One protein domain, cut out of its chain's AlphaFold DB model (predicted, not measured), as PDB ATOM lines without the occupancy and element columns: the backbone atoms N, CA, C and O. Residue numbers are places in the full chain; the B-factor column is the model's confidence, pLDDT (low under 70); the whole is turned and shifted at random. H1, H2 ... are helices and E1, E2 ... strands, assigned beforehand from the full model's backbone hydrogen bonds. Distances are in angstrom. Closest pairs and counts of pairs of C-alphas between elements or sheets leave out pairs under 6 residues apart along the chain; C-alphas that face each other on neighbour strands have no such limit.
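What this domain is: This is residues 70 to 231 of the 237 residues of an uncharacterized protein of Nodularia sp. NIES-3585 (UniProt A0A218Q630). Two four-stranded antiparallel sheets face each other as a sandwich, their strands crossing at only 22 degrees; the edges E5 and E6 come close on one side, while on the other E1 and E8 come close at the end of E1, near Leu 134. The longest helix, H3, covers one face of the sheet E1 E2 E3 E6, short H1 packs on its opposite face near the start of E1, and short H2 lies outside the sandwich. The printed part has 162 residues, with three named helices and eight named strands in the order H1 H2 H3 E1 E2 E3 E4 E5 E6 E7 E8. The sheet orders are E1 E2 E3 E6 and E5 E4 E7 E8, and the class is mixed, helices and strands. The whole is compact and rounded, with a radius of gyration of the C-alphas of 15.3 A and spans of 42 by 41 by 34 A.

Where its parts are: In the first sheet E1 covers residues 126 to 134 over 25.5 A, E2 residues 137 to 148 over 34.6 A, E3 residues 156 to 165 over 30.2 A and E6 residues 199 to 207 over 26.7 A. E2, the longest strand, begins at C-alpha 137, (25.126, 0.333, 18.794), and ends at C-alpha 148, (2.191, 18.224, 37.443). In the second sheet E5 covers residues 185 to 190, E4 residues 176 to 180, E7 residues 211 to 217 over 19.8 A and E8 residues 223 to 225. H1 spans residues 71 to 76, H2 residues 81 to 85 and H3 residues 103 to 116 over 20.2 A, beginning at C-alpha 103, (11.203, 9.276, 14.799).

How they stand to each other: E1, E2 and E3 form a meander, each strand the antiparallel neighbour of the one before; E1 and E2 are a hairpin with N 130 and O 141 2.9 A apart, and E2 and E3 another with N 142 and O 162 2.8 A apart. E6 is the edge strand beside E3, with N 161 and O 202 2.9 A apart. The sheet is twisted. H3 and H1 are on its opposite faces, making three layers, helices on both faces of a sheet. H3 has a height over the sheet of 9.6 A and lies over E2, and only just over E3 and E6 with 3 C-alphas falling on each; its closest pair with E2 is the C-alphas of Phe 107 and Tyr 142, 7.7 A. On the local plane it runs slantwise to E2 at 57 degrees, only just short of across. H1 has a height of 6.1 A, lies only just over E1 with 3 C-alphas falling on it, and runs slantwise to E1 at 47 degrees on the local plane; the closest C-alphas, those of Leu 75 and Arg 126, are 5.3 A apart. Across the sandwich, two sheets face to face, the facing parts are 9.0 A centre to centre. The closest C-alphas of E5 and E6, those of Gln 189 and Leu 200, are 7.0 A apart, and those of E1 and E8, Leu 134 and Ile 224, 6.9 A. In the second sheet, also twisted, N 179 and O 187 of the hairpin E4 and E5 are 2.8 A apart, N 178 and O 215 of E4 and E7 2.9 A, and N 224 and O 216 of the hairpin E7 and E8 2.8 A. H2 is on neither sheet and touches no helix. Every O i to N i+4 pair is within hydrogen-bond range in H2 and H3; H1 has 0 of 2, but 3 of 3 O i to N i+3 pairs.

The domain as a whole: The C-alphas farthest apart, those of Gly 136 and Glu 151, are 46.2 A apart, and the printed part has no cut. The link H2 to H3, residues 86 to 102, is long; within it residues 89 to 90 pair antiparallel with residues 128 to 129 of E1. Mean pLDDT of the printed part is 85.1, and it is under 70 at residues 93 to 101, 167 to 169, 192 to 196 and 220.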
ATOM      1  N   ASN A  70      17.740  22.413  30.576       95.06
ATOM      2  CA  ASN A  70      16.461  22.920  31.036       95.06
ATOM      3  C   ASN A  70      15.336  22.377  30.151       95.06
ATOM      4  O   ASN A  70      14.941  22.988  29.152       95.06
ATOM      5  N   VAL A  71      14.768  21.245  30.560       94.81
ATOM      6  CA  VAL A  71      13.637  20.642  29.848       94.81
ATOM      7  C   VAL A  71      12.348  21.440  30.005       94.81
ATOM      8  O   VAL A  71      11.455  21.319  29.172       94.81
ATOM      9  N   GLY A  72      12.259  22.330  30.997       93.19
ATOM     10  CA  GLY A  72      11.126  23.246  31.143       93.19
ATOM     11  C   GLY A  72      10.902  24.123  29.906       93.19
ATOM     12  O   GLY A  72       9.758  24.430  29.574       93.19
ATOM     13  N   ARG A  73      11.965  24.450  29.154       92.81
ATOM     14  CA  ARG A  73      11.857  25.201  27.889       92.81
ATOM     15  C   ARG A  73      11.187  24.417  26.769       92.81
ATOM     16  O   ARG A  73      10.592  25.025  25.883       92.81
ATOM     17  N   TRP A  74      11.216  23.087  26.827       93.94
ATOM     18  CA  TRP A  74      10.599  22.250  25.800       93.94
ATOM     19  C   TRP A  74       9.082  22.429  25.775       93.94
ATOM     20  O   TRP A  74       8.473  22.265  24.724       93.94
ATOM     21  N   LEU A  75       8.473  22.839  26.896       90.44
ATOM     22  CA  LEU A  75       7.053  23.206  26.968       90.44
ATOM     23  C   LEU A  75       6.685  24.385  26.054       90.44
ATOM     24  O   LEU A  75       5.520  24.538  25.695       90.44
ATOM     25  N   TRP A  76       7.678  25.185  25.665       90.62
ATOM     26  CA  TRP A  76       7.556  26.324  24.758       90.62
ATOM     27  C   TRP A  76       8.123  26.037  23.364       90.62
ATOM     28  O   TRP A  76       8.348  26.975  22.606       90.62
ATOM     29  N   ASP A  77       8.367  24.762  23.034       90.31
ATOM     30  CA  ASP A  77       9.003  24.330  21.786       90.31
ATOM     31  C   ASP A  77      10.389  24.989  21.572       90.31
ATOM     32  O   ASP A  77      10.792  25.312  20.454       90.31
ATOM     33  N   GLU A  78      11.142  25.179  22.664       92.12
ATOM     34  CA  GLU A  78      12.475  25.788  22.669       92.12
ATOM     35  C   GLU A  78      13.530  24.832  23.250       92.12
ATOM     36  O   GLU A  78      13.293  24.160  24.252       92.12
ATOM     37  N   LEU A  79      14.728  24.820  22.657       92.25
ATOM     38  CA  LEU A  79      15.918  24.157  23.203       92.25
ATOM     39  C   LEU A  79      16.889  25.205  23.748       92.25
ATOM     40  O   LEU A  79      17.124  26.227  23.096       92.25
ATOM     41  N   ASP A  80      17.483  24.942  24.910       92.00
ATOM     42  CA  ASP A  80      18.626  25.723  25.376       92.00
ATOM     43  C   ASP A  80      19.907  25.399  24.594       92.00
ATOM     44  O   ASP A  80      19.955  24.479  23.774       92.00
ATOM     45  N   GLU A  81      20.940  26.212  24.811       92.00
ATOM     46  CA  GLU A  81      22.230  26.074  24.129       92.00
ATOM     47  C   GLU A  81      22.849  24.697  24.377       92.00
ATOM     48  O   GLU A  81      23.359  24.073  23.449       92.00
ATOM     49  N   LEU A  82      22.727  24.182  25.605       92.69
ATOM     50  CA  LEU A  82      23.254  22.873  25.971       92.69
ATOM     51  C   LEU A  82      22.520  21.747  25.234       92.69
ATOM     52  O   LEU A  82      23.147  20.824  24.723       92.69
ATOM     53  N   ALA A  83      21.196  21.816  25.112       93.00
ATOM     54  CA  ALA A  83      20.426  20.836  24.359       93.00
ATOM     55  C   ALA A  83      20.827  20.835  22.879       93.00
ATOM     56  O   ALA A  83      20.960  19.765  22.283       93.00
ATOM     57  N   GLN A  84      21.081  22.010  22.300       92.19
ATOM     58  CA  GLN A  84      21.571  22.129  20.925       92.19
ATOM     59  C   GLN A  84      22.990  21.562  20.768       92.19
ATOM     60  O   GLN A  84      23.235  20.810  19.824       92.19
ATOM     61  N   GLU A  85      23.901  21.850  21.703       93.19
ATOM     62  CA  GLU A  85      25.266  21.300  21.723       93.19
ATOM     63  C   GLU A  85      25.247  19.768  21.779       93.19
ATOM     64  O   GLU A  85      25.941  19.090  21.019       93.19
ATOM     65  N   PHE A  86      24.367  19.207  22.608       91.62
ATOM     66  CA  PHE A  86      24.157  17.766  22.716       91.62
ATOM     67  C   PHE A  86      23.277  17.195  21.591       91.62
ATOM     68  O   PHE A  86      22.953  16.009  21.604       91.62
ATOM     69  N   SER A  87      22.938  17.991  20.571       94.06
ATOM     70  CA  SER A  87      22.177  17.565  19.388       94.06
ATOM     71  C   SER A  87      20.787  16.992  19.697       94.06
ATOM     72  O   SER A  87      20.289  16.128  18.968       94.06
ATOM     73  N   TRP A  88      20.142  17.480  20.760       95.94
ATOM     74  CA  TRP A  88      18.728  17.213  21.012       95.94
ATOM     75  C   TRP A  88      17.865  17.827  19.913       95.94
ATOM     76  O   TRP A  88      18.153  18.900  19.382       95.94
ATOM     77  N   LYS A  89      16.775  17.143  19.580       94.50
ATOM     78  CA  LYS A  89      15.813  17.573  18.567       94.50
ATOM     79  C   LYS A  89      14.418  17.524  19.158       94.50
ATOM     80  O   LYS A  89      13.992  16.471  19.630       94.50
ATOM     81  N   LEU A  90      13.709  18.651  19.130       92.06
ATOM     82  CA  LEU A  90      12.326  18.711  19.599       92.06
ATOM     83  C   LEU A  90      11.455  17.742  18.803       92.06
ATOM     84  O   LEU A  90      11.578  17.617  17.581       92.06
ATOM     85  N   LEU A  91      10.573  17.059  19.519       88.44
ATOM     86  CA  LEU A  91       9.503  16.298  18.909       88.44
ATOM     87  C   LEU A  91       8.394  17.278  18.520       88.44
ATOM     88  O   LEU A  91       8.088  18.185  19.296       88.44
ATOM     89  N   PRO A  92       7.775  17.116  17.341       74.19
ATOM     90  CA  PRO A  92       6.606  17.910  17.003       74.19
ATOM     91  C   PRO A  92       5.493  17.642  18.022       74.19
ATOM     92  O   PRO A  92       5.400  16.553  18.597       74.19
ATOM     93  N   SER A  93       4.629  18.635  18.230       66.12
ATOM     94  CA  SER A  93       3.415  18.454  19.025       66.12
ATOM     95  C   SER A  93       2.587  17.289  18.467       66.12
ATOM     96  O   SER A  93       2.624  17.031  17.263       66.12
ATOM     97  N   PHE A  94       1.861  16.583  19.346       57.88
ATOM     98  CA  PHE A  94       1.080  15.363  19.071       57.88
ATOM     99  C   PHE A  94      -0.109  15.573  18.113       57.88
ATOM    100  O   PHE A  94      -1.263  15.286  18.424       57.88
ATOM    101  N   THR A  95       0.169  16.095  16.927       52.00
ATOM    102  CA  THR A  95      -0.730  16.146  15.785       52.00
ATOM    103  C   THR A  95      -0.351  14.987  14.866       52.00
ATOM    104  O   THR A  95       0.836  14.777  14.612       52.00
ATOM    105  N   PRO A  96      -1.316  14.172  14.408       47.09
ATOM    106  CA  PRO A  96      -1.009  12.993  13.612       47.09
ATOM    107  C   PRO A  96      -0.372  13.417  12.283       47.09
ATOM    108  O   PRO A  96      -1.046  13.930  11.391       47.09
ATOM    109  N   ALA A  97       0.940  13.219  12.165       48.31
ATOM    110  CA  ALA A  97       1.677  13.407  10.927       48.31
ATOM    111  C   ALA A  97       1.632  12.112  10.105       48.31
ATOM    112  O   ALA A  97       1.875  11.025  10.623       48.31
ATOM    113  N   VAL A  98       1.313  12.241   8.816       45.12
ATOM    114  CA  VAL A  98       1.318  11.152   7.832       45.12
ATOM    115  C   VAL A  98       2.691  11.153   7.158       45.12
ATOM    116  O   VAL A  98       2.885  11.868   6.178       45.12
ATOM    117  N   ALA A  99       3.673  10.420   7.692       43.91
ATOM    118  CA  ALA A  99       4.985  10.294   7.055       43.91
ATOM    119  C   ALA A  99       5.704   9.019   7.514       43.91
ATOM    120  O   ALA A  99       6.430   9.029   8.511       43.91
ATOM    121  N   MET A 100       5.533   7.951   6.727       41.75
ATOM    122  CA  MET A 100       6.025   6.605   7.028       41.75
ATOM    123  C   MET A 100       7.500   6.596   7.475       41.75
ATOM    124  O   MET A 100       8.398   6.887   6.682       41.75
ATOM    125  N   ARG A 101       7.721   6.149   8.721       56.19
ATOM    126  CA  ARG A 101       9.001   5.880   9.411       56.19
ATOM    127  C   ARG A 101       9.801   7.104   9.876       56.19
ATOM    128  O   ARG A 101      11.029   7.113   9.787       56.19
ATOM    129  N   SER A 102       9.136   8.118  10.419       73.19
ATOM    130  CA  SER A 102       9.818   9.194  11.159       73.19
ATOM    131  C   SER A 102      10.032   8.833  12.647       73.19
ATOM    132  O   SER A 102       9.242   8.063  13.196       73.19
ATOM    133  N   PRO A 103      11.046   9.403  13.339       74.12
ATOM    134  CA  PRO A 103      11.203   9.276  14.799       74.12
ATOM    135  C   PRO A 103       9.922   9.627  15.574       74.12
ATOM    136  O   PRO A 103       9.631   9.067  16.624       74.12
ATOM    137  N   THR A 104       9.121  10.536  15.020       78.06
ATOM    138  CA  THR A 104       7.823  10.937  15.563       78.06
ATOM    139  C   THR A 104       6.796   9.805  15.540       78.06
ATOM    140  O   THR A 104       6.104   9.609  16.534       78.06
ATOM    141  N   GLU A 105       6.685   9.045  14.445       77.75
ATOM    142  CA  GLU A 105       5.738   7.921  14.357       77.75
ATOM    143  C   GLU A 105       6.128   6.771  15.292       77.75
ATOM    144  O   GLU A 105       5.268   6.206  15.969       77.75
ATOM    145  N   GLU A 106       7.424   6.449  15.354       80.25
ATOM    146  CA  GLU A 106       7.958   5.452  16.290       80.25
ATOM    147  C   GLU A 106       7.604   5.838  17.727       80.25
ATOM    148  O   GLU A 106       7.032   5.046  18.478       80.25
ATOM    149  N   PHE A 107       7.870   7.093  18.085       82.19
ATOM    150  CA  PHE A 107       7.568   7.589  19.412       82.19
ATOM    151  C   PHE A 107       6.069   7.601  19.712       82.19
ATOM    152  O   PHE A 107       5.665   7.183  20.794       82.19
ATOM    153  N   GLN A 108       5.222   7.991  18.754       82.88
ATOM    154  CA  GLN A 108       3.769   7.947  18.918       82.88
ATOM    155  C   GLN A 108       3.272   6.527  19.213       82.88
ATOM    156  O   GLN A 108       2.405   6.341  20.068       82.88
ATOM    157  N   ALA A 109       3.818   5.517  18.530       84.19
ATOM    158  CA  ALA A 109       3.477   4.124  18.793       84.19
ATOM    159  C   ALA A 109       3.865   3.710  20.221       84.19
ATOM    160  O   ALA A 109       3.065   3.069  20.905       84.19
ATOM    161  N   ILE A 110       5.045   4.128  20.694       86.25
ATOM    162  CA  ILE A 110       5.490   3.868  22.069       86.25
ATOM    163  C   ILE A 110       4.575   4.575  23.076       86.25
ATOM    164  O   ILE A 110       4.103   3.942  24.016       86.25
ATOM    165  N   ILE A 111       4.247   5.850  22.859       86.31
ATOM    166  CA  ILE A 111       3.348   6.620  23.732       86.31
ATOM    167  C   ILE A 111       1.972   5.970  23.825       86.31
ATOM    168  O   ILE A 111       1.463   5.777  24.929       86.31
ATOM    169  N   ASN A 112       1.405   5.552  22.691       85.81
ATOM    170  CA  ASN A 112       0.138   4.832  22.678       85.81
ATOM    171  C   ASN A 112       0.242   3.552  23.520       85.81
ATOM    172  O   ASN A 112      -0.628   3.293  24.347       85.81
ATOM    173  N   GLN A 113       1.308   2.760  23.369       85.38
ATOM    174  CA  GLN A 113       1.505   1.554  24.180       85.38
ATOM    175  C   GLN A 113       1.657   1.859  25.677       85.38
ATOM    176  O   GLN A 113       1.077   1.148  26.496       85.38
ATOM    177  N   LEU A 114       2.386   2.914  26.044       87.25
ATOM    178  CA  LEU A 114       2.548   3.337  27.437       87.25
ATOM    179  C   LEU A 114       1.212   3.756  28.062       87.25
ATOM    180  O   LEU A 114       0.910   3.346  29.182       87.25
ATOM    181  N   GLN A 115       0.374   4.486  27.323       87.25
ATOM    182  CA  GLN A 115      -0.972   4.851  27.770       87.25
ATOM    183  C   GLN A 115      -1.865   3.617  27.973       87.25
ATOM    184  O   GLN A 115      -2.555   3.527  28.986       87.25
ATOM    185  N   HIS A 116      -1.793   2.615  27.087       85.06
ATOM    186  CA  HIS A 116      -2.502   1.339  27.281       85.06
ATOM    187  C   HIS A 116      -1.995   0.557  28.505       85.06
ATOM    188  O   HIS A 116      -2.754  -0.196  29.109       85.06
ATOM    189  N   ARG A 117      -0.726   0.747  28.894       83.81
ATOM    190  CA  ARG A 117      -0.131   0.200  30.127       83.81
ATOM    191  C   ARG A 117      -0.444   1.044  31.377       83.81
ATOM    192  O   ARG A 117       0.078   0.743  32.445       83.81
ATOM    193  N   GLY A 118      -1.286   2.077  31.262       82.56
ATOM    194  CA  GLY A 118      -1.726   2.921  32.379       82.56
ATOM    195  C   GLY A 118      -0.814   4.111  32.692       82.56
ATOM    196  O   GLY A 118      -0.982   4.751  33.728       82.56
ATOM    197  N   VAL A 119       0.158   4.431  31.830       85.62
ATOM    198  CA  VAL A 119       0.963   5.651  31.984       85.62
ATOM    199  C   VAL A 119       0.163   6.842  31.463       85.62
ATOM    200  O   VAL A 119       0.014   7.030  30.258       85.62
ATOM    201  N   GLU A 120      -0.331   7.670  32.376       86.81
ATOM    202  CA  GLU A 120      -0.994   8.923  32.022       86.81
ATOM    203  C   GLU A 120       0.030   9.942  31.509       86.81
ATOM    204  O   GLU A 120       0.955  10.336  32.225       86.81
ATOM    205  N   ILE A 121      -0.132  10.344  30.248       88.62
ATOM    206  CA  ILE A 121       0.703  11.345  29.579       88.62
ATOM    207  C   ILE A 121      -0.231  12.447  29.093       88.62
ATOM    208  O   ILE A 121      -1.086  12.178  28.243       88.62
ATOM    209  N   PRO A 122      -0.115  13.667  29.635       88.88
ATOM    210  CA  PRO A 122      -1.065  14.720  29.341       88.88
ATOM    211  C   PRO A 122      -0.732  15.428  28.017       88.88
ATOM    212  O   PRO A 122       0.402  15.399  27.539       88.88
ATOM    213  N   SER A 123      -1.713  16.098  27.409       84.75
ATOM    214  CA  SER A 123      -1.571  16.708  26.073       84.75
ATOM    215  C   SER A 123      -0.615  17.911  26.028       84.75
ATOM    216  O   SER A 123      -0.045  18.220  24.976       84.75
ATOM    217  N   GLN A 124      -0.395  18.580  27.163       87.12
ATOM    218  CA  GLN A 124       0.614  19.632  27.309       87.12
ATOM    219  C   GLN A 124       2.048  19.097  27.380       87.12
ATOM    220  O   GLN A 124       2.982  19.893  27.368       87.12
ATOM    221  N   ALA A 125       2.241  17.778  27.468       90.75
ATOM    222  CA  ALA A 125       3.576  17.213  27.499       90.75
ATOM    223  C   ALA A 125       4.333  17.550  26.213       90.75
ATOM    224  O   ALA A 125       3.790  17.510  25.102       90.75
ATOM    225  N   ARG A 126       5.603  17.903  26.377       92.75
ATOM    226  CA  ARG A 126       6.529  18.169  25.278       92.75
ATOM    227  C   ARG A 126       7.791  17.371  25.490       92.75
ATOM    228  O   ARG A 126       8.111  16.977  26.608       92.75
ATOM    229  N   GLY A 127       8.485  17.090  24.403       92.38
ATOM    230  CA  GLY A 127       9.659  16.250  24.462       92.38
ATOM    231  C   GLY A 127      10.629  16.530  23.343       92.38
ATOM    232  O   GLY A 127      10.324  17.213  22.368       92.38
ATOM    233  N   ALA A 128      11.800  15.950  23.503       95.06
ATOM    234  CA  ALA A 128      12.857  15.945  22.523       95.06
ATOM    235  C   ALA A 128      13.446  14.537  22.447       95.06
ATOM    236  O   ALA A 128      13.207  13.687  23.309       95.06
ATOM    237  N   TYR A 129      14.224  14.284  21.406       95.25
ATOM    238  CA  TYR A 129      14.997  13.061  21.287       95.25
ATOM    239  C   TYR A 129      16.457  13.358  20.987       95.25
ATOM    240  O   TYR A 129      16.802  14.411  20.446       95.25
ATOM    241  N   GLN A 130      17.298  12.388  21.317       94.75
ATOM    242  CA  GLN A 130      18.717  12.388  21.027       94.75
ATOM    243  C   GLN A 130      19.122  11.005  20.519       94.75
ATOM    244  O   GLN A 130      18.775   9.980  21.113       94.75
ATOM    245  N   ASP A 131      19.864  10.982  19.415       94.38
ATOM    246  CA  ASP A 131      20.514   9.768  18.928       94.38
ATOM    247  C   ASP A 131      21.850   9.592  19.669       94.38
ATOM    248  O   ASP A 131      22.638  10.531  19.787       94.38
ATOM    249  N   LEU A 132      22.099   8.390  20.180       92.75
ATOM    250  CA  LEU A 132      23.268   8.028  20.981       92.75
ATOM    251  C   LEU A 132      23.998   6.853  20.325       92.75
ATOM    252  O   LEU A 132      23.382   6.017  19.667       92.75
ATOM    253  N   LEU A 133      25.308   6.741  20.540       91.50
ATOM    254  CA  LEU A 133      26.101   5.608  20.057       91.50
ATOM    255  C   LEU A 133      26.826   4.935  21.224       91.50
ATOM    256  O   LEU A 133      27.841   5.442  21.698       91.50
ATOM    257  N   LEU A 134      26.320   3.786  21.677       91.06
ATOM    258  CA  LEU A 134      26.879   3.034  22.806       91.06
ATOM    259  C   LEU A 134      27.556   1.761  22.301       91.06
ATOM    260  O   LEU A 134      26.888   0.894  21.752       91.06
ATOM    261  N   ALA A 135      28.875   1.641  22.474       88.56
ATOM    262  CA  ALA A 135      29.649   0.487  21.993       88.56
ATOM    263  C   ALA A 135      29.402   0.153  20.498       88.56
ATOM    264  O   ALA A 135      29.364  -1.006  20.098       88.56
ATOM    265  N   GLY A 136      29.196   1.182  19.664       87.25
ATOM    266  CA  GLY A 136      28.882   1.028  18.237       87.25
ATOM    267  C   GLY A 136      27.416   0.696  17.928       87.25
ATOM    268  O   GLY A 136      27.060   0.577  16.759       87.25
ATOM    269  N   ILE A 137      26.559   0.585  18.945       88.44
ATOM    270  CA  ILE A 137      25.126   0.333  18.794       88.44
ATOM    271  C   ILE A 137      24.383   1.672  18.769       88.44
ATOM    272  O   ILE A 137      24.476   2.432  19.741       88.44
ATOM    273  N   PRO A 138      23.654   1.987  17.684       91.56
ATOM    274  CA  PRO A 138      22.892   3.218  17.603       91.56
ATOM    275  C   PRO A 138      21.602   3.087  18.425       91.56
ATOM    276  O   PRO A 138      20.750   2.222  18.192       91.56
ATOM    277  N   LEU A 139      21.482   3.957  19.415       92.56
ATOM    278  CA  LEU A 139      20.352   4.058  20.323       92.56
ATOM    279  C   LEU A 139      19.648   5.394  20.107       92.56
ATOM    280  O   LEU A 139      20.242   6.355  19.622       92.56
ATOM    281  N   ARG A 140      18.387   5.470  20.522       93.56
ATOM    282  CA  ARG A 140      17.656   6.731  20.590       93.56
ATOM    283  C   ARG A 140      17.010   6.871  21.947       93.56
ATOM    284  O   ARG A 140      16.262   5.994  22.375       93.56
ATOM    285  N   LEU A 141      17.296   7.989  22.598       95.38
ATOM    286  CA  LEU A 141      16.635   8.389  23.823       95.38
ATOM    287  C   LEU A 141      15.599   9.456  23.497       95.38
ATOM    288  O   LEU A 141      15.935  10.518  22.981       95.38
ATOM    289  N   TYR A 142      14.354   9.183  23.845       95.12
ATOM    290  CA  TYR A 142      13.298  10.174  23.909       95.12
ATOM    291  C   TYR A 142      13.142  10.627  25.358       95.12
ATOM    292  O   TYR A 142      13.099   9.801  26.273       95.12
ATOM    293  N   ALA A 143      13.038  11.933  25.561       95.94
ATOM    294  CA  ALA A 143      12.755  12.535  26.849       95.94
ATOM    295  C   ALA A 143      11.523  13.426  26.719       95.94
ATOM    296  O   ALA A 143      11.404  14.222  25.789       95.94
ATOM    297  N   MET A 144      10.603  13.294  27.662       94.56
ATOM    298  CA  MET A 144       9.381  14.076  27.735       94.56
ATOM    299  C   MET A 144       9.225  14.690  29.103       94.56
ATOM    300  O   MET A 144       9.559  14.077  30.115       94.56
ATOM    301  N   THR A 145       8.638  15.875  29.126       94.94
ATOM    302  CA  THR A 145       8.343  16.579  30.355       94.94
ATOM    303  C   THR A 145       6.992  17.269  30.322       94.94
ATOM    304  O   THR A 145       6.477  17.648  29.265       94.94
ATOM    305  N   TRP A 146       6.400  17.394  31.502       93.31
ATOM    306  CA  TRP A 146       5.198  18.170  31.752       93.31
ATOM    307  C   TRP A 146       5.157  18.631  33.202       93.31
ATOM    308  O   TRP A 146       5.761  18.033  34.095       93.31
ATOM    309  N   HIS A 147       4.400  19.701  33.413       90.31
ATOM    310  CA  HIS A 147       4.050  20.185  34.738       90.31
ATOM    311  C   HIS A 147       2.993  19.276  35.374       90.31
ATOM    312  O   HIS A 147       2.041  18.868  34.697       90.31
ATOM    313  N   LEU A 148       3.169  18.959  36.656       83.44
ATOM    314  CA  LEU A 148       2.191  18.224  37.443       83.44
ATOM    315  C   LEU A 148       1.491  19.208  38.384       83.44
ATOM    316  O   LEU A 148       2.061  19.664  39.372       83.44
ATOM    317  N   LEU A 149       0.239  19.530  38.069       74.06
ATOM    318  CA  LEU A 149      -0.600  20.355  38.931       74.06
ATOM    319  C   LEU A 149      -1.104  19.488  40.090       74.06
ATOM    320  O   LEU A 149      -2.053  18.726  39.920       74.06
ATOM    321  N   SER A 150      -0.455  19.588  41.249       75.12
ATOM    322  CA  SER A 150      -0.945  19.018  42.506       75.12
ATOM    323  C   SER A 150      -1.414  20.131  43.440       75.12
ATOM    324  O   SER A 150      -0.765  21.170  43.545       75.12
ATOM    325  N   GLU A 151      -2.520  19.913  44.156       71.38
ATOM    326  CA  GLU A 151      -3.010  20.855  45.174       71.38
ATOM    327  C   GLU A 151      -2.031  21.004  46.348       71.38
ATOM    328  O   GLU A 151      -1.987  22.048  46.995       71.38
ATOM    329  N   SER A 152      -1.238  19.963  46.620       77.38
ATOM    330  CA  SER A 152      -0.279  19.933  47.727       77.38
ATOM    331  C   SER A 152       1.048  20.615  47.400       77.38
ATOM    332  O   SER A 152       1.707  21.119  48.304       77.38
ATOM    333  N   ASP A 153       1.454  20.591  46.128       80.50
ATOM    334  CA  ASP A 153       2.713  21.167  45.658       80.50
ATOM    335  C   ASP A 153       2.580  21.600  44.184       80.50
ATOM    336  O   ASP A 153       2.519  20.750  43.285       80.50
ATOM    337  N   PRO A 154       2.525  22.915  43.911       80.50
ATOM    338  CA  PRO A 154       2.409  23.435  42.556       80.50
ATOM    339  C   PRO A 154       3.734  23.397  41.779       80.50
ATOM    340  O   PRO A 154       3.751  23.763  40.603       80.50
ATOM    341  N   HIS A 155       4.845  22.981  42.389       88.88
ATOM    342  CA  HIS A 155       6.178  22.992  41.784       88.88
ATOM    343  C   HIS A 155       6.664  21.602  41.382       88.88
ATOM    344  O   HIS A 155       7.866  21.360  41.313       88.88
ATOM    345  N   LEU A 156       5.739  20.703  41.050       92.44
ATOM    346  CA  LEU A 156       6.069  19.370  40.568       92.44
ATOM    347  C   LEU A 156       6.159  19.313  39.041       92.44
ATOM    348  O   LEU A 156       5.406  19.954  38.301       92.44
ATOM    349  N   TRP A 157       7.085  18.497  38.560       94.75
ATOM    350  CA  TRP A 157       7.258  18.191  37.149       94.75
ATOM    351  C   TRP A 157       7.584  16.712  36.967       94.75
ATOM    352  O   TRP A 157       8.005  16.016  37.888       94.75
ATOM    353  N   THR A 158       7.337  16.208  35.764       95.25
ATOM    354  CA  THR A 158       7.623  14.819  35.403       95.25
ATOM    355  C   THR A 158       8.672  14.760  34.302       95.25
ATOM    356  O   THR A 158       8.631  15.562  33.368       95.25
ATOM    357  N   LEU A 159       9.571  13.779  34.393       96.19
ATOM    358  CA  LEU A 159      10.472  13.362  33.323       96.19
ATOM    359  C   LEU A 159      10.150  11.915  32.943       96.19
ATOM    360  O   LEU A 159      10.309  10.998  33.750       96.19
ATOM    361  N   LEU A 160       9.709  11.709  31.708       95.38
ATOM    362  CA  LEU A 160       9.541  10.393  31.103       95.38
ATOM    363  C   LEU A 160      10.677  10.165  30.109       95.38
ATOM    364  O   LEU A 160      10.888  10.971  29.206       95.38
ATOM    365  N   LEU A 161      11.388   9.057  30.268       95.81
ATOM    366  CA  LEU A 161      12.493   8.651  29.409       95.81
ATOM    367  C   LEU A 161      12.132   7.346  28.720       95.81
ATOM    368  O   LEU A 161      11.646   6.420  29.368       95.81
ATOM    369  N   VAL A 162      12.398   7.266  27.421       93.88
ATOM    370  CA  VAL A 162      12.185   6.073  26.603       93.88
ATOM    371  C   VAL A 162      13.432   5.832  25.767       93.88
ATOM    372  O   VAL A 162      13.817   6.676  24.963       93.88
ATOM    373  N   LEU A 163      14.060   4.676  25.943       93.25
ATOM    374  CA  LEU A 163      15.273   4.274  25.247       93.25
ATOM    375  C   LEU A 163      14.962   3.128  24.282       93.25
ATOM    376  O   LEU A 163      14.588   2.037  24.710       93.25
ATOM    377  N   GLY A 164      15.142   3.387  22.992       90.50
ATOM    378  CA  GLY A 164      14.978   2.427  21.901       90.50
ATOM    379  C   GLY A 164      16.265   2.240  21.096       90.50
ATOM    380  O   GLY A 164      17.289   2.877  21.368       90.50
ATOM    381  N   THR A 165      16.212   1.397  20.063       86.38
ATOM    382  CA  THR A 165      17.262   1.337  19.031       86.38
ATOM    383  C   THR A 165      16.741   1.895  17.713       86.38
ATOM    384  O   THR A 165      15.566   1.748  17.397       86.38
ATOM    385  N   THR A 166      17.618   2.499  16.910       77.19
ATOM    386  CA  THR A 166      17.214   3.096  15.624       77.19
ATOM    387  C   THR A 166      17.228   2.109  14.456       77.19
ATOM    388  O   THR A 166      16.757   2.440  13.370       77.19
ATOM    389  N   SER A 167      17.841   0.935  14.625       68.44
ATOM    390  CA  SER A 167      18.135   0.007  13.521       68.44
ATOM    391  C   SER A 167      17.794  -1.455  13.807       68.44
ATOM    392  O   SER A 167      17.810  -2.263  12.882       68.44
ATOM    393  N   GLN A 168      17.529  -1.822  15.062       61.34
ATOM    394  CA  GLN A 168      17.234  -3.193  15.475       61.34
ATOM    395  C   GLN A 168      15.855  -3.266  16.142       61.34
ATOM    396  O   GLN A 168      15.493  -2.437  16.971       61.34
ATOM    397  N   ASN A 169      15.078  -4.298  15.820       67.38
ATOM    398  CA  ASN A 169      13.764  -4.505  16.442       67.38
ATOM    399  C   ASN A 169      13.859  -5.028  17.886       67.38
ATOM    400  O   ASN A 169      12.834  -5.285  18.506       67.38
ATOM    401  N   THR A 170      15.067  -5.218  18.415       78.00
ATOM    402  CA  THR A 170      15.328  -5.757  19.750       78.00
ATOM    403  C   THR A 170      16.430  -4.956  20.416       78.00
ATOM    404  O   THR A 170      17.421  -4.611  19.768       78.00
ATOM    405  N   LEU A 171      16.282  -4.689  21.710       84.25
ATOM    406  CA  LEU A 171      17.324  -4.017  22.472       84.25
ATOM    407  C   LEU A 171      18.522  -4.953  22.749       84.25
ATOM    408  O   LEU A 171      18.327  -6.156  22.942       84.25
ATOM    409  N   PRO A 172      19.756  -4.420  22.816       84.38
ATOM    410  CA  PRO A 172      20.948  -5.200  23.152       84.38
ATOM    411  C   PRO A 172      20.853  -5.796  24.549       84.38
ATOM    412  O   PRO A 172      20.507  -5.082  25.482       84.38
ATOM    413  N   SER A 173      21.231  -7.061  24.726       82.31
ATOM    414  CA  SER A 173      21.233  -7.695  26.047       82.31
ATOM    415  C   SER A 173      21.987  -6.856  27.087       82.31
ATOM    416  O   SER A 173      23.028  -6.271  26.806       82.31
ATOM    417  N   HIS A 174      21.458  -6.810  28.312       85.19
ATOM    418  CA  HIS A 174      22.053  -6.079  29.438       85.19
ATOM    419  C   HIS A 174      22.150  -4.555  29.277       85.19
ATOM    420  O   HIS A 174      22.856  -3.920  30.061       85.19
ATOM    421  N   LEU A 175      21.439  -3.955  28.316       89.94
ATOM    422  CA  LEU A 175      21.242  -2.508  28.302       89.94
ATOM    423  C   LEU A 175      20.532  -2.078  29.586       89.94
ATOM    424  O   LEU A 175      19.543  -2.697  30.000       89.94
ATOM    425  N   LYS A 176      21.029  -1.002  30.188       92.06
ATOM    426  CA  LYS A 176      20.460  -0.397  31.384       92.06
ATOM    427  C   LYS A 176      20.239   1.092  31.189       92.06
ATOM    428  O   LYS A 176      21.095   1.786  30.643       92.06
ATOM    429  N   LEU A 177      19.111   1.573  31.695       93.56
ATOM    430  CA  LEU A 177      18.790   2.986  31.842       93.56
ATOM    431  C   LEU A 177      18.704   3.303  33.334       93.56
ATOM    432  O   LEU A 177      17.879   2.728  34.042       93.56
ATOM    433  N   ARG A 178      19.551   4.212  33.810       93.75
ATOM    434  CA  ARG A 178      19.637   4.589  35.222       93.75
ATOM    435  C   ARG A 178      19.357   6.075  35.394       93.75
ATOM    436  O   ARG A 178      19.930   6.899  34.680       93.75
ATOM    437  N   VAL A 179      18.507   6.394  36.366       93.81
ATOM    438  CA  VAL A 179      18.166   7.757  36.784       93.81
ATOM    439  C   VAL A 179      18.538   7.927  38.250       93.81
ATOM    440  O   VAL A 179      18.222   7.087  39.093       93.81
ATOM    441  N   SER A 180      19.222   9.022  38.549       91.62
ATOM    442  CA  SER A 180      19.671   9.385  39.894       91.62
ATOM    443  C   SER A 180      19.392  10.854  40.169       91.62
ATOM    444  O   SER A 180      19.319  11.655  39.237       91.62
ATOM    445  N   ASP A 181      19.240  11.192  41.439       88.81
ATOM    446  CA  ASP A 181      19.102  12.558  41.929       88.81
ATOM    447  C   ASP A 181      20.230  12.880  42.926       88.81
ATOM    448  O   ASP A 181      21.255  12.195  42.993       88.81
ATOM    449  N   GLN A 182      20.049  13.946  43.704       81.81
ATOM    450  CA  GLN A 182      21.015  14.380  44.712       81.81
ATOM    451  C   GLN A 182      21.040  13.497  45.974       81.81
ATOM    452  O   GLN A 182      21.877  13.700  46.853       81.81
ATOM    453  N   THR A 183      20.122  12.540  46.100       75.06
ATOM    454  CA  THR A 183      19.995  11.682  47.279       75.06
ATOM    455  C   THR A 183      20.496  10.273  46.982       75.06
ATOM    456  O   THR A 183      21.264   9.695  47.759       75.06
ATOM    457  N   SER A 184      20.089   9.702  45.848       77.19
ATOM    458  CA  SER A 184      20.283   8.294  45.539       77.19
ATOM    459  C   SER A 184      20.026   7.964  44.063       77.19
ATOM    460  O   SER A 184      19.689   8.800  43.225       77.19
ATOM    461  N   VAL A 185      20.214   6.690  43.720       84.19
ATOM    462  CA  VAL A 185      19.695   6.150  42.463       84.19
ATOM    463  C   VAL A 185      18.194   5.952  42.642       84.19
ATOM    464  O   VAL A 185      17.780   5.094  43.419       84.19
ATOM    465  N   LEU A 186      17.397   6.733  41.913       84.50
ATOM    466  CA  LEU A 186      15.940   6.641  41.943       84.50
ATOM    467  C   LEU A 186      15.454   5.367  41.254       84.50
ATOM    468  O   LEU A 186      14.526   4.716  41.728       84.50
ATOM    469  N   LEU A 187      16.074   5.015  40.121       86.81
ATOM    470  CA  LEU A 187      15.669   3.860  39.326       86.81
ATOM    471  C   LEU A 187      16.795   3.364  38.409       86.81
ATOM    472  O   LEU A 187      17.509   4.156  37.796       86.81
ATOM    473  N   GLU A 188      16.913   2.044  38.269       86.31
ATOM    474  CA  GLU A 188      17.744   1.375  37.263       86.31
ATOM    475  C   GLU A 188      16.898   0.313  36.551       86.31
ATOM    476  O   GLU A 188      16.506  -0.684  37.154       86.31
ATOM    477  N   GLN A 189      16.601   0.537  35.271       85.00
ATOM    478  CA  GLN A 189      15.814  -0.370  34.442       85.00
ATOM    479  C   GLN A 189      16.743  -1.137  33.507       85.00
ATOM    480  O   GLN A 189      17.453  -0.532  32.704       85.00
ATOM    481  N   GLY A 190      16.718  -2.464  33.590       81.38
ATOM    482  CA  GLY A 190      17.351  -3.356  32.619       81.38
ATOM    483  C   GLY A 190      16.323  -4.009  31.698       81.38
ATOM    484  O   GLY A 190      15.125  -3.994  31.978       81.38
ATOM    485  N   ILE A 191      16.793  -4.617  30.610       78.19
ATOM    486  CA  ILE A 191      15.933  -5.422  29.731       78.19
ATOM    487  C   ILE A 191      15.537  -6.720  30.421       78.19
ATOM    488  O   ILE A 191      16.401  -7.462  30.896       78.19
ATOM    489  N   ASN A 192      14.248  -7.042  30.360       66.56
ATOM    490  CA  ASN A 192      13.763  -8.386  30.615       66.56
ATOM    491  C   ASN A 192      13.632  -9.154  29.287       66.56
ATOM    492  O   ASN A 192      12.723  -8.909  28.496       66.56
ATOM    493  N   GLN A 193      14.564 -10.075  29.017       59.38
ATOM    494  CA  GLN A 193      14.614 -10.807  27.741       59.38
ATOM    495  C   GLN A 193      13.386 -11.694  27.499       59.38
ATOM    496  O   GLN A 193      13.063 -11.982  26.350       59.38
ATOM    497  N   GLU A 194      12.668 -12.086  28.553       55.28
ATOM    498  CA  GLU A 194      11.461 -12.911  28.440       55.28
ATOM    499  C   GLU A 194      10.265 -12.141  27.862       55.28
ATOM    500  O   GLU A 194       9.323 -12.749  27.358       55.28
ATOM    501  N   GLN A 195      10.297 -10.805  27.907       59.06
ATOM    502  CA  GLN A 195       9.185  -9.945  27.491       59.06
ATOM    503  C   GLN A 195       9.312  -9.448  26.045       59.06
ATOM    504  O   GLN A 195       8.344  -8.926  25.495       59.06
ATOM    505  N   GLY A 196      10.473  -9.645  25.406       62.44
ATOM    506  CA  GLY A 196      10.713  -9.190  24.034       62.44
ATOM    507  C   GLY A 196      10.608  -7.669  23.875       62.44
ATOM    508  O   GLY A 196      10.222  -7.193  22.808       62.44
ATOM    509  N   ASP A 197      10.906  -6.914  24.937       70.94
ATOM    510  CA  ASP A 197      10.748  -5.463  24.949       70.94
ATOM    511  C   ASP A 197      11.606  -4.796  23.865       70.94
ATOM    512  O   ASP A 197      12.813  -5.026  23.739       70.94
ATOM    513  N   THR A 198      10.967  -3.927  23.082       82.31
ATOM    514  CA  THR A 198      11.612  -3.157  22.012       82.31
ATOM    515  C   THR A 198      12.134  -1.799  22.494       82.31
ATOM    516  O   THR A 198      12.870  -1.131  21.769       82.31
ATOM    517  N   TYR A 199      11.790  -1.403  23.725       87.56
ATOM    518  CA  TYR A 199      12.251  -0.186  24.396       87.56
ATOM    519  C   TYR A 199      12.303  -0.369  25.923       87.56
ATOM    520  O   TYR A 199      11.550  -1.153  26.499       87.56
ATOM    521  N   LEU A 200      13.172   0.400  26.583       90.69
ATOM    522  CA  LEU A 200      13.138   0.629  28.028       90.69
ATOM    523  C   LEU A 200      12.437   1.954  28.283       90.69
ATOM    524  O   LEU A 200      12.621   2.900  27.523       90.69
ATOM    525  N   PHE A 201      11.680   2.061  29.368       91.50
ATOM    526  CA  PHE A 201      11.153   3.349  29.793       91.50
ATOM    527  C   PHE A 201      11.201   3.497  31.306       91.50
ATOM    528  O   PHE A 201      11.187   2.516  32.049       91.50
ATOM    529  N   THR A 202      11.255   4.744  31.756       92.31
ATOM    530  CA  THR A 202      11.123   5.100  33.166       92.31
ATOM    531  C   THR A 202      10.501   6.479  33.311       92.31
ATOM    532  O   THR A 202      10.623   7.323  32.423       92.31
ATOM    533  N   ARG A 203       9.825   6.700  34.434       92.94
ATOM    534  CA  ARG A 203       9.184   7.962  34.780       92.94
ATOM    535  C   ARG A 203       9.600   8.359  36.186       92.94
ATOM    536  O   ARG A 203       9.394   7.585  37.118       92.94
ATOM    537  N   VAL A 204      10.111   9.575  36.329       93.81
ATOM    538  CA  VAL A 204      10.414  10.188  37.625       93.81
ATOM    539  C   VAL A 204       9.634  11.489  37.779       93.81
ATOM    540  O   VAL A 204       9.331  12.162  36.792       93.81
ATOM    541  N   VAL A 205       9.272  11.807  39.016       93.69
ATOM    542  CA  VAL A 205       8.605  13.054  39.398       93.69
ATOM    543  C   VAL A 205       9.548  13.781  40.336       93.69
ATOM    544  O   VAL A 205      10.134  13.131  41.200       93.69
ATOM    545  N   GLY A 206       9.683  15.088  40.155       91.88
ATOM    546  CA  GLY A 206      10.475  15.916  41.050       91.88
ATOM    547  C   GLY A 206       9.942  17.325  41.202       91.88
ATOM    548  O   GLY A 206       8.981  17.713  40.532       91.88
ATOM    549  N   THR A 207      10.578  18.086  42.080       91.94
ATOM    550  CA  THR A 207      10.336  19.515  42.290       91.94
ATOM    551  C   THR A 207      11.170  20.365  41.321       91.94
ATOM    552  O   THR A 207      12.110  19.881  40.690       91.94
ATOM    553  N   TRP A 208      10.842  21.648  41.141       90.31
ATOM    554  CA  TRP A 208      11.560  22.524  40.194       90.31
ATOM    555  C   TRP A 208      13.041  22.764  40.546       90.31
ATOM    556  O   TRP A 208      13.828  23.110  39.668       90.31
ATOM    557  N   ASP A 209      13.430  22.596  41.810       88.31
ATOM    558  CA  ASP A 209      14.819  22.679  42.276       88.31
ATOM    559  C   ASP A 209      15.598  21.362  42.112       88.31
ATOM    560  O   ASP A 209      16.834  21.353  42.158       88.31
ATOM    561  N   GLU A 210      14.900  20.253  41.859       91.19
ATOM    562  CA  GLU A 210      15.528  18.958  41.650       91.19
ATOM    563  C   GLU A 210      16.167  18.824  40.266       91.19
ATOM    564  O   GLU A 210      15.757  19.404  39.254       91.19
ATOM    565  N   LYS A 211      17.214  17.999  40.240       94.00
ATOM    566  CA  LYS A 211      17.971  17.667  39.039       94.00
ATOM    567  C   LYS A 211      18.055  16.156  38.899       94.00
ATOM    568  O   LYS A 211      18.368  15.473  39.873       94.00
ATOM    569  N   PHE A 212      17.884  15.653  37.681       95.44
ATOM    570  CA  PHE A 212      18.020  14.229  37.390       95.44
ATOM    571  C   PHE A 212      19.226  13.955  36.504       95.44
ATOM    572  O   PHE A 212      19.346  14.498  35.410       95.44
ATOM    573  N   LEU A 213      20.113  13.075  36.952       94.94
ATOM    574  CA  LEU A 213      21.205  12.557  36.144       94.94
ATOM    575  C   LEU A 213      20.771  11.243  35.503       94.94
ATOM    576  O   LEU A 213      20.373  10.301  36.195       94.94
ATOM    577  N   VAL A 214      20.887  11.185  34.179       95.19
ATOM    578  CA  VAL A 214      20.506  10.029  33.367       95.19
ATOM    579  C   VAL A 214      21.753   9.401  32.762       95.19
ATOM    580  O   VAL A 214      22.616  10.083  32.205       95.19
ATOM    581  N   SER A 215      21.832   8.078  32.848       93.38
ATOM    582  CA  SER A 215      22.919   7.293  32.270       93.38
ATOM    583  C   SER A 215      22.391   6.059  31.555       93.38
ATOM    584  O   SER A 215      21.397   5.454  31.963       93.38
ATOM    585  N   VAL A 216      23.072   5.699  30.471       93.62
ATOM    586  CA  VAL A 216      22.799   4.502  29.680       93.62
ATOM    587  C   VAL A 216      24.055   3.649  29.678       93.62
ATOM    588  O   VAL A 216      25.119   4.137  29.300       93.62
ATOM    589  N   SER A 217      23.952   2.389  30.090       92.00
ATOM    590  CA  SER A 217      25.111   1.501  30.206       92.00
ATOM    591  C   SER A 217      24.871   0.110  29.634       92.00
ATOM    592  O   SER A 217      23.736  -0.338  29.466       92.00
ATOM    593  N   LEU A 218      25.981  -0.559  29.322       88.94
ATOM    594  CA  LEU A 218      26.049  -1.953  28.898       88.94
ATOM    595  C   LEU A 218      26.978  -2.734  29.844       88.94
ATOM    596  O   LEU A 218      27.817  -2.143  30.529       88.94
ATOM    597  N   ILE A 219      26.849  -4.063  29.880       76.81
ATOM    598  CA  ILE A 219      27.584  -4.942  30.810       76.81
ATOM    599  C   ILE A 219      29.116  -4.828  30.720       76.81
ATOM    600  O   ILE A 219      29.802  -5.084  31.706       76.81
ATOM    601  N   ASP A 220      29.645  -4.350  29.593       68.00
ATOM    602  CA  ASP A 220      31.084  -4.162  29.353       68.00
ATOM    603  C   ASP A 220      31.677  -2.929  30.065       68.00
ATOM    604  O   ASP A 220      32.812  -2.529  29.809       68.00
ATOM    605  N   GLY A 221      30.906  -2.280  30.945       72.00
ATOM    606  CA  GLY A 221      31.320  -1.071  31.662       72.00
ATOM    607  C   GLY A 221      31.320   0.192  30.796       72.00
ATOM    608  O   GLY A 221      31.741   1.252  31.259       72.00
ATOM    609  N   VAL A 222      30.838   0.096  29.554       85.81
ATOM    610  CA  VAL A 222      30.619   1.246  28.674       85.81
ATOM    611  C   VAL A 222      29.351   1.960  29.130       85.81
ATOM    612  O   VAL A 222      28.270   1.372  29.156       85.81
ATOM    613  N   GLU A 223      29.486   3.234  29.483       90.75
ATOM    614  CA  GLU A 223      28.394   4.082  29.957       90.75
ATOM    615  C   GLU A 223      28.434   5.428  29.233       90.75
ATOM    616  O   GLU A 223      29.480   6.077  29.147       90.75
ATOM    617  N   ILE A 224      27.275   5.869  28.755       90.69
ATOM    618  CA  ILE A 224      27.039   7.246  28.329       90.69
ATOM    619  C   ILE A 224      26.327   7.956  29.468       90.69
ATOM    620  O   ILE A 224      25.282   7.516  29.945       90.69
ATOM    621  N   ASN A 225      26.901   9.076  29.885       89.62
ATOM    622  CA  ASN A 225      26.286   9.976  30.841       89.62
ATOM    623  C   ASN A 225      25.766  11.197  30.093       89.62
ATOM    624  O   ASN A 225      26.508  11.807  29.322       89.62
ATOM    625  N   LEU A 226      24.509  11.540  30.339       92.50
ATOM    626  CA  LEU A 226      23.902  12.754  29.814       92.50
ATOM    627  C   LEU A 226      24.122  13.906  30.796       92.50
ATOM    628  O   LEU A 226      24.342  13.650  31.986       92.50
ATOM    629  N   PRO A 227      24.052  15.164  30.334       92.88
ATOM    630  CA  PRO A 227      23.979  16.286  31.253       92.88
ATOM    631  C   PRO A 227      22.766  16.136  32.186       92.88
ATOM    632  O   PRO A 227      21.761  15.531  31.792       92.88
ATOM    633  N   PRO A 228      22.822  16.691  33.407       95.50
ATOM    634  CA  PRO A 228      21.670  16.734  34.297       95.50
ATOM    635  C   PRO A 228      20.443  17.372  33.638       95.50
ATOM    636  O   PRO A 228      20.561  18.362  32.924       95.50
ATOM    637  N   PHE A 229      19.261  16.842  33.924       96.62
ATOM    638  CA  PHE A 229      17.969  17.370  33.502       96.62
ATOM    639  C   PHE A 229      17.390  18.222  34.628       96.62
ATOM    640  O   PHE A 229      17.358  17.789  35.778       96.62
ATOM    641  N   THR A 230      16.927  19.421  34.293       95.75
ATOM    642  CA  THR A 230      16.341  20.396  35.222       95.75
ATOM    643  C   THR A 230      15.081  21.002  34.647       95.75
ATOM    644  O   THR A 230      14.886  21.007  33.430       95.75
ATOM    645  N   PHE A 231      14.241  21.550  35.518       93.94
ATOM    646  CA  PHE A 231      12.978  22.139  35.112       93.94
ATOM    647  C   PHE A 231      12.856  23.576  35.604       93.94
ATOM    648  O   PHE A 231      12.533  23.838  36.758       93.94
TER     649      PHE A 231